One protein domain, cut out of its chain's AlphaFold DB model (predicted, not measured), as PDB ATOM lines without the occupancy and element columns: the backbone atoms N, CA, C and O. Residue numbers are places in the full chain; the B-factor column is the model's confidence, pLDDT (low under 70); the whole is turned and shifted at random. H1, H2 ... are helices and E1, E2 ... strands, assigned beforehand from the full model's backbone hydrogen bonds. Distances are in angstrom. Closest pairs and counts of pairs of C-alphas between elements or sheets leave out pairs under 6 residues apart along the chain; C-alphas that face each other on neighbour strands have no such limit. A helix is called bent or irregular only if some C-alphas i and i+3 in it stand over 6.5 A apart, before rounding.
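This is residues 139 to 239 of the 653 residues of an uncharacterized protein of Tetrapisispora phaffii (strain ATCC 24235 / CBS 4417 / NBRC 1672 / NRRL Y-8282 / UCD 70-5) (UniProt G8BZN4). A strongly twisted five-strand sheet runs through the middle of a rounded body, with four short helices round it. H2 covers the part of the sheet made by E3 and the edge strand E4, H3 sits beside the strands near E5, E3 and E4, H1 only grazes the sheet, and H4 is off it, near H3. A long loop, residues 180 to 197, has no named element and folds back on itself, with residues 187 to 188 paired antiparallel with residues 195 to 196. The 101 printed residues hold five named strands and four named helices in the order E1 E2 H1 E3 H2 E4 E5 H3 H4; the sheet is mixed, in the order E1 E2 E5 E3 E4, and the class is mixed, helices and strands, with 49 residues, under half, in named elements. The whole is compact, with a radius of gyration of the C-alphas of 12.6 A and spans of 31 by 27 by 26 A.

The first strand, E1, residues 139 to 143, is an edge strand and forms a hairpin with E2, residues 150 to 156. They are antiparallel at 145 degrees, with N 142 and O 151 at 2.9 A, within hydrogen-bond range. After E2 comes H1, residues 159 to 164, which only grazes the sheet. The closest C-alphas of E2 and H1 are those of Trp 156 and Ser 162, 8.0 A apart. H1 is irregular: C-alphas 160 and 163 are 7.8 A apart. E3, residues 167 to 170, is an inner strand. H2, residues 172 to 179, is on the sheet at a height of 8.3 A and lies over E3, along the strands at 19 degrees to E3 on the local plane. E4, residues 198 to 200, is the other edge strand, parallel to E3 at 41 degrees, with N 199 and O 168 at 2.8 A. E3, H2 and E4 make a strand-helix-strand unit, two parallel neighbour strands with a helix between them in the chain, and its crossover is right-handed. The closest C-alphas of H2 and E4 are those of Lys 172 and Leu 200, 6.3 A apart. E5, residues 210 to 213, has E2 and E3 as its neighbours: it is parallel to E2 at 55 degrees, with N 155 and O 210 at 2.9 A, and antiparallel to E3 at 152 degrees, with N 169 and O 211 at 2.8 A. H3, residues 219 to 224, is on the sheet at a height of 9.0 A, but only just over none of the strands, with 2 of its C-alphas falling on E3. The closest C-alphas of E5 and H3 are those of Leu 213 and His 221, 5.9 A apart. H4, residues 229 to 234, is not on the sheet. H3 and H4 are close but not clearly touching, with C-alphas of Lys 222 and Ile 230 closest at 6.8 A, at a shallow tilt of 23 degrees, opposite ways. In H2 and H4 every O i to N i+4 pair is within hydrogen-bond range; in H1 and in H3 it is 0 of 2, with 2 of 3 O i to N i+3 pairs within range in each.

E1 begins at C-alpha 139, (6.922, 4.871, 90.157), and is 13.5 A long; E2 is 15.5 A. H2 begins at C-alpha 172, (23.765, 6.396, 100.324), and is 10.4 A long. H4 ends at C-alpha 234, (19.421, -14.674, 86.610).

The C-alphas of Ser 180 and Gly 238, the two farthest apart, are 34.4 A apart. The printed part has no cut. The link from H2 to E4, 18 residues, is long. The mean pLDDT of the printed part is 80.1, and it is under 70 at residues 147, 182 to 186, 190 and 205 to 207.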
ATOM      1  N   THR A 139       6.464   4.598  88.796       75.25
ATOM      2  CA  THR A 139       6.922   4.871  90.157       75.25
ATOM      3  C   THR A 139       6.005   4.150  91.117       75.25
ATOM      4  O   THR A 139       4.799   4.388  91.125       75.25
ATOM      5  N   ILE A 140       6.574   3.263  91.923       81.69
ATOM      6  CA  ILE A 140       5.825   2.555  92.956       81.69
ATOM      7  C   ILE A 140       6.284   2.988  94.343       81.69
ATOM      8  O   ILE A 140       7.368   3.543  94.524       81.69
ATOM      9  N   THR A 141       5.443   2.698  95.328       82.31
ATOM     10  CA  THR A 141       5.781   2.821  96.744       82.31
ATOM     11  C   THR A 141       5.864   1.421  97.341       82.31
ATOM     12  O   THR A 141       4.918   0.642  97.206       82.31
ATOM     13  N   LEU A 142       6.980   1.105  97.994       82.38
ATOM     14  CA  LEU A 142       7.176  -0.151  98.718       82.38
ATOM     15  C   LEU A 142       7.047   0.068 100.217       82.38
ATOM     16  O   LEU A 142       7.467   1.100 100.739       82.38
ATOM     17  N   LYS A 143       6.494  -0.928 100.910       78.31
ATOM     18  CA  LYS A 143       6.425  -0.960 102.373       78.31
ATOM     19  C   LYS A 143       7.261  -2.111 102.922       78.31
ATOM     20  O   LYS A 143       7.410  -3.139 102.256       78.31
ATOM     21  N   SER A 144       7.787  -1.959 104.136       78.25
ATOM     22  CA  SER A 144       8.285  -3.111 104.887       78.25
ATOM     23  C   SER A 144       7.138  -4.044 105.256       78.25
ATOM     24  O   SER A 144       5.975  -3.639 105.322       78.25
ATOM     25  N   LYS A 145       7.485  -5.296 105.551       71.12
ATOM     26  CA  LYS A 145       6.568  -6.349 106.010       71.12
ATOM     27  C   LYS A 145       5.628  -5.927 107.137       71.12
ATOM     28  O   LYS A 145       4.467  -6.318 107.140       71.12
ATOM     29  N   PHE A 146       6.118  -5.110 108.065       71.31
ATOM     30  CA  PHE A 146       5.350  -4.630 109.217       71.31
ATOM     31  C   PHE A 146       4.738  -3.239 108.999       71.31
ATOM     32  O   PHE A 146       4.106  -2.699 109.897       71.31
ATOM     33  N   GLY A 147       4.913  -2.645 107.813       67.75
ATOM     34  CA  GLY A 147       4.345  -1.345 107.449       67.75
ATOM     35  C   GLY A 147       5.034  -0.129 108.074       67.75
ATOM     36  O   GLY A 147       4.650   0.995 107.759       67.75
ATOM     37  N   ASN A 148       6.056  -0.337 108.907       71.62
ATOM     38  CA  ASN A 148       6.779   0.722 109.621       71.62
ATOM     39  C   ASN A 148       7.677   1.557 108.704       71.62
ATOM     40  O   ASN A 148       8.011   2.697 109.020       71.62
ATOM     41  N   LEU A 149       8.082   0.987 107.571       74.06
ATOM     42  CA  LEU A 149       8.983   1.619 106.628       74.06
ATOM     43  C   LEU A 149       8.311   1.750 105.270       74.06
ATOM     44  O   LEU A 149       7.737   0.787 104.765       74.06
ATOM     45  N   THR A 150       8.416   2.928 104.664       79.00
ATOM     46  CA  THR A 150       7.860   3.199 103.338       79.00
ATOM     47  C   THR A 150       8.947   3.824 102.472       79.00
ATOM     48  O   THR A 150       9.473   4.876 102.824       79.00
ATOM     49  N   ILE A 151       9.285   3.196 101.346       80.75
ATOM     50  CA  ILE A 151      10.143   3.796 100.318       80.75
ATOM     51  C   ILE A 151       9.245   4.259  99.178       80.75
ATOM     52  O   ILE A 151       8.512   3.462  98.589       80.75
ATOM     53  N   GLN A 152       9.297   5.552  98.883       82.81
ATOM     54  CA  GLN A 152       8.511   6.191  97.832       82.81
ATOM     55  C   GLN A 152       9.334   6.344  96.545       82.81
ATOM     56  O   GLN A 152      10.531   6.073  96.531       82.81
ATOM     57  N   ASN A 153       8.678   6.739  95.449       79.94
ATOM     58  CA  ASN A 153       9.321   7.104  94.179       79.94
ATOM     59  C   ASN A 153      10.332   6.073  93.651       79.94
ATOM     60  O   ASN A 153      11.427   6.419  93.203       79.94
ATOM     61  N   ILE A 154       9.976   4.790  93.708       84.94
ATOM     62  CA  ILE A 154      10.853   3.719  93.239       84.94
ATOM     63  C   ILE A 154      10.640   3.541  91.748       84.94
ATOM     64  O   ILE A 154       9.540   3.198  91.317       84.94
ATOM     65  N   SER A 155      11.704   3.728  90.973       82.75
ATOM     66  CA  SER A 155      11.692   3.496  89.534       82.75
ATOM     67  C   SER A 155      11.499   2.006  89.242       82.75
ATOM     68  O   SER A 155      12.283   1.164  89.691       82.75
ATOM     69  N   TRP A 156      10.442   1.680  88.502       83.00
ATOM     70  CA  TRP A 156       9.959   0.321  88.289       83.00
ATOM     71  C   TRP A 156       9.523   0.102  86.840       83.00
ATOM     72  O   TRP A 156       8.991   1.027  86.222       83.00
ATOM     73  N   PRO A 157       9.718  -1.098  86.267       76.00
ATOM     74  CA  PRO A 157       9.314  -1.362  84.904       76.00
ATOM     75  C   PRO A 157       7.829  -1.702  84.759       76.00
ATOM     76  O   PRO A 157       7.053  -1.600  85.711       76.00
ATOM     77  N   SER A 158       7.409  -2.100  83.553       74.88
ATOM     78  CA  SER A 158       6.063  -2.636  83.315       74.88
ATOM     79  C   SER A 158       5.685  -3.653  84.387       74.88
ATOM     80  O   SER A 158       6.426  -4.607  84.647       74.88
ATOM     81  N   LEU A 159       4.493  -3.484  84.966       77.50
ATOM     82  CA  LEU A 159       4.038  -4.332  86.060       77.50
ATOM     83  C   LEU A 159       4.024  -5.825  85.703       77.50
ATOM     84  O   LEU A 159       4.112  -6.654  86.601       77.50
ATOM     85  N   MET A 160       3.949  -6.166  84.411       74.12
ATOM     86  CA  MET A 160       3.877  -7.545  83.918       74.12
ATOM     87  C   MET A 160       5.109  -8.398  84.234       74.12
ATOM     88  O   MET A 160       4.975  -9.616  84.345       74.12
ATOM     89  N   VAL A 161       6.282  -7.778  84.367       79.69
ATOM     90  CA  VAL A 161       7.558  -8.462  84.642       79.69
ATOM     91  C   VAL A 161       8.016  -8.274  86.085       79.69
ATOM     92  O   VAL A 161       9.137  -8.616  86.439       79.69
ATOM     93  N   SER A 162       7.180  -7.691  86.946       83.50
ATOM     94  CA  SER A 162       7.620  -7.290  88.286       83.50
ATOM     95  C   SER A 162       8.083  -8.452  89.161       83.50
ATOM     96  O   SER A 162       8.853  -8.236  90.093       83.50
ATOM     97  N   LYS A 163       7.639  -9.678  88.854       84.75
ATOM     98  CA  LYS A 163       8.110 -10.911  89.498       84.75
ATOM     99  C   LYS A 163       9.596 -11.185  89.288       84.75
ATOM    100  O   LYS A 163      10.192 -11.885  90.100       84.75
ATOM    101  N   ASP A 164      10.193 -10.634  88.240       86.25
ATOM    102  CA  ASP A 164      11.621 -10.765  87.950       86.25
ATOM    103  C   ASP A 164      12.478  -9.734  88.691       86.25
ATOM    104  O   ASP A 164      13.698  -9.705  88.527       86.25
ATOM    105  N   CYS A 165      11.867  -8.886  89.526       88.50
ATOM    106  CA  CYS A 165      12.625  -8.044  90.436       88.50
ATOM    107  C   CYS A 165      13.369  -8.927  91.447       88.50
ATOM    108  O   CYS A 165      12.800  -9.854  92.027       88.50
ATOM    109  N   ARG A 166      14.655  -8.643  91.656       89.31
ATOM    110  CA  ARG A 166      15.537  -9.407  92.558       89.31
ATOM    111  C   ARG A 166      16.137  -8.571  93.681       89.31
ATOM    112  O   ARG A 166      16.796  -9.115  94.553       89.31
ATOM    113  N   GLY A 167      15.906  -7.262  93.680       89.81
ATOM    114  CA  GLY A 167      16.338  -6.366  94.747       89.81
ATOM    115  C   GLY A 167      15.958  -4.921  94.465       89.81
ATOM    116  O   GLY A 167      15.418  -4.612  93.405       89.81
ATOM    117  N   VAL A 168      16.253  -4.031  95.403       91.00
ATOM    118  CA  VAL A 168      16.023  -2.587  95.273       91.00
ATOM    119  C   VAL A 168      17.323  -1.863  95.580       91.00
ATOM    120  O   VAL A 168      17.922  -2.094  96.624       91.00
ATOM    121  N   ALA A 169      17.780  -0.985  94.694       90.31
ATOM    122  CA  ALA A 169      18.964  -0.173  94.946       90.31
ATOM    123  C   ALA A 169      18.566   1.252  95.359       90.31
ATOM    124  O   ALA A 169      17.745   1.880  94.693       90.31
ATOM    125  N   VAL A 170      19.150   1.755  96.448       90.12
ATOM    126  CA  VAL A 170      18.865   3.068  97.061       90.12
ATOM    127  C   VAL A 170      20.129   3.932  97.130       90.12
ATOM    128  O   VAL A 170      21.245   3.424  97.031       90.12
ATOM    129  N   ASN A 171      19.985   5.244  97.322       87.44
ATOM    130  CA  ASN A 171      21.135   6.137  97.500       87.44
ATOM    131  C   ASN A 171      21.788   5.971  98.887       87.44
ATOM    132  O   ASN A 171      21.193   5.404  99.800       87.44
ATOM    133  N   LYS A 172      22.999   6.515  99.067       86.00
ATOM    134  CA  LYS A 172      23.765   6.396 100.324       86.00
ATOM    135  C   LYS A 172      23.029   6.940 101.549       86.00
ATOM    136  O   LYS A 172      23.014   6.289 102.585       86.00
ATOM    137  N   SER A 173      22.400   8.108 101.422       83.75
ATOM    138  CA  SER A 173      21.649   8.739 102.518       83.75
ATOM    139  C   SER A 173      20.502   7.847 102.999       83.75
ATOM    140  O   SER A 173      20.330   7.637 104.197       83.75
ATOM    141  N   LEU A 174      19.728   7.300 102.062       83.81
ATOM    142  CA  LEU A 174      18.617   6.414 102.361       83.81
ATOM    143  C   LEU A 174      19.129   5.064 102.870       83.81
ATOM    144  O   LEU A 174      18.625   4.581 103.872       83.81
ATOM    145  N   TYR A 175      20.173   4.498 102.265       86.56
ATOM    146  CA  TYR A 175      20.770   3.231 102.692       86.56
ATOM    147  C   TYR A 175      21.176   3.242 104.172       86.56
ATOM    148  O   TYR A 175      20.781   2.347 104.913       86.56
ATOM    149  N   GLU A 176      21.900   4.272 104.624       84.38
ATOM    150  CA  GLU A 176      22.329   4.387 106.028       84.38
ATOM    151  C   GLU A 176      21.145   4.588 106.984       84.38
ATOM    152  O   GLU A 176      21.093   3.957 108.041       84.38
ATOM    153  N   LYS A 177      20.144   5.395 106.594       80.00
ATOM    154  CA  LYS A 177      18.893   5.531 107.363       80.00
ATOM    155  C   LYS A 177      18.210   4.179 107.529       80.00
ATOM    156  O   LYS A 177      17.875   3.787 108.641       80.00
ATOM    157  N   LEU A 178      18.053   3.447 106.429       78.62
ATOM    158  CA  LEU A 178      17.387   2.154 106.420       78.62
ATOM    159  C   LEU A 178      18.168   1.123 107.256       78.62
ATOM    160  O   LEU A 178      17.542   0.369 107.996       78.62
ATOM    161  N   LYS A 179      19.508   1.130 107.206       81.06
ATOM    162  CA  LYS A 179      20.393   0.205 107.941       81.06
ATOM    163  C   LYS A 179      20.262   0.316 109.462       81.06
ATOM    164  O   LYS A 179      20.437  -0.676 110.160       81.06
ATOM    165  N   SER A 180      19.923   1.504 109.966       73.94
ATOM    166  CA  SER A 180      19.662   1.736 111.395       73.94
ATOM    167  C   SER A 180      18.321   1.165 111.889       73.94
ATOM    168  O   SER A 180      18.054   1.155 113.088       73.94
ATOM    169  N   THR A 181      17.485   0.654 110.979       72.19
ATOM    170  CA  THR A 181      16.150   0.117 111.274       72.19
ATOM    171  C   THR A 181      16.162  -1.410 111.307       72.19
ATOM    172  O   THR A 181      16.729  -2.057 110.429       72.19
ATOM    173  N   ILE A 182      15.434  -2.008 112.253       66.19
ATOM    174  CA  ILE A 182      15.274  -3.474 112.391       66.19
ATOM    175  C   ILE A 182      14.645  -4.121 111.128       66.19
ATOM    176  O   ILE A 182      14.810  -5.316 110.872       66.19
ATOM    177  N   ASP A 183      13.967  -3.320 110.301       64.44
ATOM    178  CA  ASP A 183      13.278  -3.732 109.073       64.44
ATOM    179  C   ASP A 183      14.129  -3.628 107.793       64.44
ATOM    180  O   ASP A 183      13.609  -3.858 106.701       64.44
ATOM    181  N   PHE A 184      15.426  -3.308 107.896       67.88
ATOM    182  CA  PHE A 184      16.305  -3.002 106.757       67.88
ATOM    183  C   PHE A 184      16.266  -4.018 105.604       67.88
ATOM    184  O   PHE A 184      16.333  -3.635 104.443       67.88
ATOM    185  N   GLN A 185      16.144  -5.313 105.904       64.94
ATOM    186  CA  GLN A 185      16.154  -6.380 104.893       64.94
ATOM    187  C   GLN A 185      14.754  -6.864 104.484       64.94
ATOM    188  O   GLN A 185      14.633  -7.772 103.671       64.94
ATOM    189  N   LYS A 186      13.686  -6.284 105.040       69.19
ATOM    190  CA  LYS A 186      12.330  -6.859 104.999       69.19
ATOM    191  C   LYS A 186      11.375  -6.061 104.112       69.19
ATOM    192  O   LYS A 186      10.209  -5.861 104.473       69.19
ATOM    193  N   ILE A 187      11.861  -5.556 102.976       79.38
ATOM    194  CA  ILE A 187      11.002  -4.895 101.986       79.38
ATOM    195  C   ILE A 187      10.291  -5.952 101.166       79.38
ATOM    196  O   ILE A 187      10.923  -6.840 100.607       79.38
ATOM    197  N   ILE A 188       8.973  -5.832 101.086       80.56
ATOM    198  CA  ILE A 188       8.144  -6.799 100.388       80.56
ATOM    199  C   ILE A 188       7.919  -6.349  98.946       80.56
ATOM    200  O   ILE A 188       7.513  -5.215  98.684       80.56
ATOM    201  N   ALA A 189       8.165  -7.257  98.005       77.44
ATOM    202  CA  ALA A 189       7.798  -7.092  96.611       77.44
ATOM    203  C   ALA A 189       6.269  -6.933  96.481       77.44
ATOM    204  O   ALA A 189       5.523  -7.766  96.994       77.44
ATOM    205  N   PRO A 190       5.765  -5.940  95.729       68.50
ATOM    206  CA  PRO A 190       4.338  -5.588  95.746       68.50
ATOM    207  C   PRO A 190       3.381  -6.632  95.166       68.50
ATOM    208  O   PRO A 190       2.168  -6.430  95.200       68.50
ATOM    209  N   PHE A 191       3.910  -7.673  94.523       75.31
ATOM    210  CA  PHE A 191       3.150  -8.511  93.593       75.31
ATOM    211  C   PHE A 191       3.142  -9.989  93.969       75.31
ATOM    212  O   PHE A 191       2.330 -10.732  93.435       75.31
ATOM    213  N   ASN A 192       4.060 -10.428  94.821       73.69
ATOM    214  CA  ASN A 192       4.243 -11.830  95.205       73.69
ATOM    215  C   ASN A 192       4.656 -11.976  96.678       73.69
ATOM    216  O   ASN A 192       5.069 -13.058  97.083       73.69
ATOM    217  N   ASP A 193       4.606 -10.881  97.437       73.62
ATOM    218  CA  ASP A 193       4.981 -10.777  98.843       73.62
ATOM    219  C   ASP A 193       6.395 -11.291  99.203       73.62
ATOM    220  O   ASP A 193       6.706 -11.523 100.373       73.62
ATOM    221  N   SER A 194       7.286 -11.443  98.215       80.06
ATOM    222  CA  SER A 194       8.655 -11.916  98.444       80.06
ATOM    223  C   SER A 194       9.542 -10.815  99.015       80.06
ATOM    224  O   SER A 194       9.451  -9.665  98.586       80.06
ATOM    225  N   GLU A 195      10.455 -11.161  99.916       83.25
ATOM    226  CA  GLU A 195      11.415 -10.207 100.476       83.25
ATOM    227  C   GLU A 195      12.476  -9.828  99.422       83.25
ATOM    228  O   GLU A 195      13.060 -10.692  98.767       83.25
ATOM    229  N   LEU A 196      12.685  -8.523  99.219       87.19
ATOM    230  CA  LEU A 196      13.655  -7.970  98.277       87.19
ATOM    231  C   LEU A 196      14.860  -7.394  99.035       87.19
ATOM    232  O   LEU A 196      14.679  -6.485  99.852       87.19
ATOM    233  N   PRO A 197      16.091  -7.842  98.733       87.62
ATOM    234  CA  PRO A 197      17.292  -7.263  99.321       87.62
ATOM    235  C   PRO A 197      17.500  -5.812  98.865       87.62
ATOM    236  O   PRO A 197      17.190  -5.446  97.726       87.62
ATOM    237  N   ILE A 198      18.060  -4.993  99.760       88.19
ATOM    238  CA  ILE A 198      18.390  -3.590  99.497       88.19
ATOM    239  C   ILE A 198      19.886  -3.436  99.227       88.19
ATOM    240  O   ILE A 198      20.723  -3.845 100.032       88.19
ATOM    241  N   PHE A 199      20.223  -2.765  98.129       89.75
ATOM    242  CA  PHE A 199      21.595  -2.481  97.719       89.75
ATOM    243  C   PHE A 199      21.892  -0.982  97.708       89.75
ATOM    244  O   PHE A 199      21.000  -0.147  97.560       89.75
ATOM    245  N   LEU A 200      23.173  -0.637  97.824       88.31
ATOM    246  CA  LEU A 200      23.647   0.731  97.668       88.31
ATOM    247  C   LEU A 200      23.928   1.029  96.186       88.31
ATOM    248  O   LEU A 200      24.792   0.402  95.573       88.31
ATOM    249  N   ALA A 201      23.223   2.004  95.617       85.62
ATOM    250  CA  ALA A 201      23.461   2.506  94.269       85.62
ATOM    251  C   ALA A 201      24.533   3.606  94.260       85.62
ATOM    252  O   ALA A 201      24.519   4.512  95.094       85.62
ATOM    253  N   SER A 202      25.420   3.576  93.259       74.44
ATOM    254  CA  SER A 202      26.360   4.674  92.983       74.44
ATOM    255  C   SER A 202      25.647   5.931  92.475       74.44
ATOM    256  O   SER A 202      26.081   7.050  92.735       74.44
ATOM    257  N   SER A 203      24.553   5.743  91.740       75.56
ATOM    258  CA  SER A 203      23.706   6.795  91.186       75.56
ATOM    259  C   SER A 203      22.291   6.253  90.978       75.56
ATOM    260  O   SER A 203      22.114   5.079  90.647       75.56
ATOM    261  N   LEU A 204      21.287   7.104  91.188       76.56
ATOM    262  CA  LEU A 204      19.876   6.803  90.942       76.56
ATOM    263  C   LEU A 204      19.314   7.730  89.857       76.56
ATOM    264  O   LEU A 204      19.859   8.818  89.650       76.56
ATOM    265  N   PRO A 205      18.213   7.342  89.190       69.94
ATOM    266  CA  PRO A 205      17.469   8.251  88.325       69.94
ATOM    267  C   PRO A 205      17.004   9.509  89.083       69.94
ATOM    268  O   PRO A 205      16.630   9.443  90.254       69.94
ATOM    269  N   ASN A 206      16.992  10.665  88.410       57.44
ATOM    270  CA  ASN A 206      16.627  11.947  89.026       57.44
ATOM    271  C   ASN A 206      15.188  11.943  89.586       57.44
ATOM    272  O   ASN A 206      14.227  11.696  88.847       57.44
ATOM    273  N   ASN A 207      15.042  12.340  90.854       65.69
ATOM    274  CA  ASN A 207      13.810  12.336  91.666       65.69
ATOM    275  C   ASN A 207      13.257  10.936  91.991       65.69
ATOM    276  O   ASN A 207      12.063  10.810  92.252       65.69
ATOM    277  N   CYS A 208      14.095   9.902  91.948       74.75
ATOM    278  CA  CYS A 208      13.747   8.585  92.462       74.75
ATOM    279  C   CYS A 208      14.564   8.305  93.723       74.75
ATOM    280  O   CYS A 208      15.782   8.502  93.737       74.75
ATOM    281  N   ASP A 209      13.901   7.807  94.762       81.38
ATOM    282  CA  ASP A 209      14.570   7.434  96.011       81.38
ATOM    283  C   ASP A 209      15.215   6.043  95.907       81.38
ATOM    284  O   ASP A 209      16.167   5.730  96.628       81.38
ATOM    285  N   ALA A 210      14.732   5.224  94.964       86.50
ATOM    286  CA  ALA A 210      15.283   3.912  94.653       86.50
ATOM    287  C   ALA A 210      14.985   3.458  93.210       86.50
ATOM    288  O   ALA A 210      14.183   4.059  92.491       86.50
ATOM    289  N   ILE A 211      15.599   2.348  92.803       89.12
ATOM    290  CA  ILE A 211      15.323   1.631  91.550       89.12
ATOM    291  C   ILE A 211      15.167   0.129  91.817       89.12
ATOM    292  O   ILE A 211      15.920  -0.445  92.604       89.12
ATOM    293  N   GLY A 212      14.200  -0.519  91.168       89.56
ATOM    294  CA  GLY A 212      14.085  -1.981  91.177       89.56
ATOM    295  C   GLY A 212      15.170  -2.643  90.319       89.56
ATOM    296  O   GLY A 212      15.491  -2.173  89.229       89.56
ATOM    297  N   LEU A 213      15.739  -3.753  90.784       89.56
ATOM    298  CA  LEU A 213      16.810  -4.469  90.096       89.56
ATOM    299  C   LEU A 213      16.270  -5.675  89.325       89.56
ATOM    300  O   LEU A 213      15.712  -6.604  89.904       89.56
ATOM    301  N   PHE A 214      16.521  -5.665  88.016       88.62
ATOM    302  CA  PHE A 214      16.089  -6.675  87.040       88.62
ATOM    303  C   PHE A 214      17.292  -7.245  86.256       88.62
ATOM    304  O   PHE A 214      17.423  -6.992  85.057       88.62
ATOM    305  N   PRO A 215      18.210  -7.967  86.923       85.25
ATOM    306  CA  PRO A 215      19.513  -8.385  86.377       85.25
ATOM    307  C   PRO A 215      19.446  -9.316  85.156       85.25
ATOM    308  O   PRO A 215      20.422  -9.440  84.418       85.25
ATOM    309  N   GLN A 216      18.295  -9.937  84.903       80.19
ATOM    310  CA  GLN A 216      18.049 -10.743  83.700       80.19
ATOM    311  C   GLN A 216      17.839  -9.919  82.440       80.19
ATOM    312  O   GLN A 216      18.136 -10.382  81.343       80.19
ATOM    313  N   TYR A 217      17.296  -8.716  82.599       77.44
ATOM    314  CA  TYR A 217      16.922  -7.851  81.487       77.44
ATOM    315  C   TYR A 217      17.845  -6.638  81.360       77.44
ATOM    316  O   TYR A 217      17.925  -6.043  80.289       77.44
ATOM    317  N   VAL A 218      18.530  -6.270  82.446       79.12
ATOM    318  CA  VAL A 218      19.458  -5.139  82.521       79.12
ATOM    319  C   VAL A 218      20.796  -5.648  83.039       79.12
ATOM    320  O   VAL A 218      20.935  -5.992  84.215       79.12
ATOM    321  N   GLU A 219      21.786  -5.712  82.157       80.81
ATOM    322  CA  GLU A 219      23.094  -6.289  82.464       80.81
ATOM    323  C   GLU A 219      23.848  -5.493  83.531       80.81
ATOM    324  O   GLU A 219      24.472  -6.066  84.422       80.81
ATOM    325  N   GLU A 220      23.693  -4.173  83.533       83.06
ATOM    326  CA  GLU A 220      24.286  -3.280  84.520       83.06
ATOM    327  C   GLU A 220      23.774  -3.552  85.937       83.06
ATOM    328  O   GLU A 220      24.454  -3.213  86.906       83.06
ATOM    329  N   HIS A 221      22.596  -4.168  86.092       87.56
ATOM    330  CA  HIS A 221      22.062  -4.542  87.402       87.56
ATOM    331  C   HIS A 221      22.749  -5.779  87.987       87.56
ATOM    332  O   HIS A 221      22.699  -5.973  89.202       87.56
ATOM    333  N   LYS A 222      23.443  -6.582  87.173       86.50
ATOM    334  CA  LYS A 222      24.183  -7.758  87.654       86.50
ATOM    335  C   LYS A 222      25.280  -7.374  88.647       86.50
ATOM    336  O   LYS A 222      25.528  -8.122  89.581       86.50
ATOM    337  N   LYS A 223      25.868  -6.177  88.509       87.56
ATOM    338  CA  LYS A 223      26.959  -5.681  89.372       87.56
ATOM    339  C   LYS A 223      26.602  -5.587  90.864       87.56
ATOM    340  O   LYS A 223      27.501  -5.474  91.689       87.56
ATOM    341  N   TYR A 224      25.309  -5.556  91.199       86.75
ATOM    342  CA  TYR A 224      24.840  -5.464  92.583       86.75
ATOM    343  C   TYR A 224      24.816  -6.822  93.298       86.75
ATOM    344  O   TYR A 224      24.819  -6.852  94.525       86.75
ATOM    345  N   PHE A 225      24.825  -7.928  92.551       88.50
ATOM    346  CA  PHE A 225      24.775  -9.292  93.075       88.50
ATOM    347  C   PHE A 225      26.175  -9.923  93.006       88.50
ATOM    348  O   PHE A 225      26.922  -9.666  92.060       88.50
ATOM    349  N   LYS A 226      26.549 -10.728  94.008       86.00
ATOM    350  CA  LYS A 226      27.869 -11.378  94.101       86.00
ATOM    351  C   LYS A 226      27.730 -12.892  94.246       86.00
ATOM    352  O   LYS A 226      26.703 -13.375  94.708       86.00
ATOM    353  N   ASP A 227      28.779 -13.613  93.866       83.06
ATOM    354  CA  ASP A 227      28.925 -15.055  94.088       83.06
ATOM    355  C   ASP A 227      27.691 -15.857  93.637       83.06
ATOM    356  O   ASP A 227      27.203 -15.679  92.518       83.06
ATOM    357  N   TYR A 228      27.168 -16.741  94.490       77.31
ATOM    358  CA  TYR A 228      26.029 -17.595  94.160       77.31
ATOM    359  C   TYR A 228      24.716 -16.820  93.938       77.31
ATOM    360  O   TYR A 228      23.852 -17.292  93.191       77.31
ATOM    361  N   ASP A 229      24.584 -15.606  94.487       77.56
ATOM    362  CA  ASP A 229      23.381 -14.778  94.329       77.56
ATOM    363  C   ASP A 229      23.182 -14.328  92.879       77.56
ATOM    364  O   ASP A 229      22.049 -14.074  92.462       77.56
ATOM    365  N   ILE A 230      24.252 -14.274  92.073       82.19
ATOM    366  CA  ILE A 230      24.144 -13.910  90.657       82.19
ATOM    367  C   ILE A 230      23.339 -14.949  89.870       82.19
ATOM    368  O   ILE A 230      22.582 -14.590  88.972       82.19
ATOM    369  N   PHE A 231      23.439 -16.234  90.226       81.94
ATOM    370  CA  PHE A 231      22.687 -17.289  89.550       81.94
ATOM    371  C   PHE A 231      21.199 -17.182  89.878       81.94
ATOM    372  O   PHE A 231      20.371 -17.214  88.970       81.94
ATOM    373  N   GLY A 232      20.856 -16.958  91.153       78.94
ATOM    374  CA  GLY A 232      19.474 -16.721  91.582       78.94
ATOM    375  C   GLY A 232      18.877 -15.445  90.980       78.94
ATOM    376  O   GLY A 232      17.719 -15.417  90.553       78.94
ATOM    377  N   ALA A 233      19.696 -14.401  90.854       82.19
ATOM    378  CA  ALA A 233      19.341 -13.164  90.178       82.19
ATOM    379  C   ALA A 233      18.994 -13.388  88.690       82.19
ATOM    380  O   ALA A 233      18.098 -12.731  88.158       82.19
ATOM    381  N   LEU A 234      19.633 -14.357  88.026       81.75
ATOM    382  CA  LEU A 234      19.421 -14.674  86.610       81.75
ATOM    383  C   LEU A 234      18.260 -15.657  86.334       81.75
ATOM    384  O   LEU A 234      17.910 -15.859  85.170       81.75
ATOM    385  N   LEU A 235      17.627 -16.236  87.362       81.75
ATOM    386  CA  LEU A 235      16.509 -17.182  87.201       81.75
ATOM    387  C   LEU A 235      15.197 -16.497  86.804       81.75
ATOM    388  O   LEU A 235      14.594 -15.806  87.629       81.75
ATOM    389  N   LYS A 236      14.710 -16.737  85.583       73.50
ATOM    390  CA  LYS A 236      13.419 -16.214  85.102       73.50
ATOM    391  C   LYS A 236      12.250 -16.669  85.969       73.50
ATOM    392  O   LYS A 236      12.067 -17.862  86.208       73.50
ATOM    393  N   SER A 237      11.440 -15.714  86.411       78.62
ATOM    394  CA  SER A 237      10.105 -15.973  86.933       78.62
ATOM    395  C   SER A 237       9.076 -15.908  85.805       78.62
ATOM    396  O   SER A 237       9.277 -15.284  84.766       78.62
ATOM    397  N   GLY A 238       7.936 -16.567  86.007       75.19
ATOM    398  CA  GLY A 238       6.795 -16.385  85.115       75.19
ATOM    399  C   GLY A 238       6.233 -14.963  85.218       75.19
ATOM    400  O   GLY A 238       6.317 -14.322  86.269       75.19
ATOM    401  N   PHE A 239       5.589 -14.491  84.148       76.56
ATOM    402  CA  PHE A 239       4.893 -13.201  84.144       76.56
ATOM    403  C   PHE A 239       3.868 -13.088  85.280       76.56
ATOM    404  O   PHE A 239       3.228 -14.078  85.663       76.56
TER     405      PHE A 239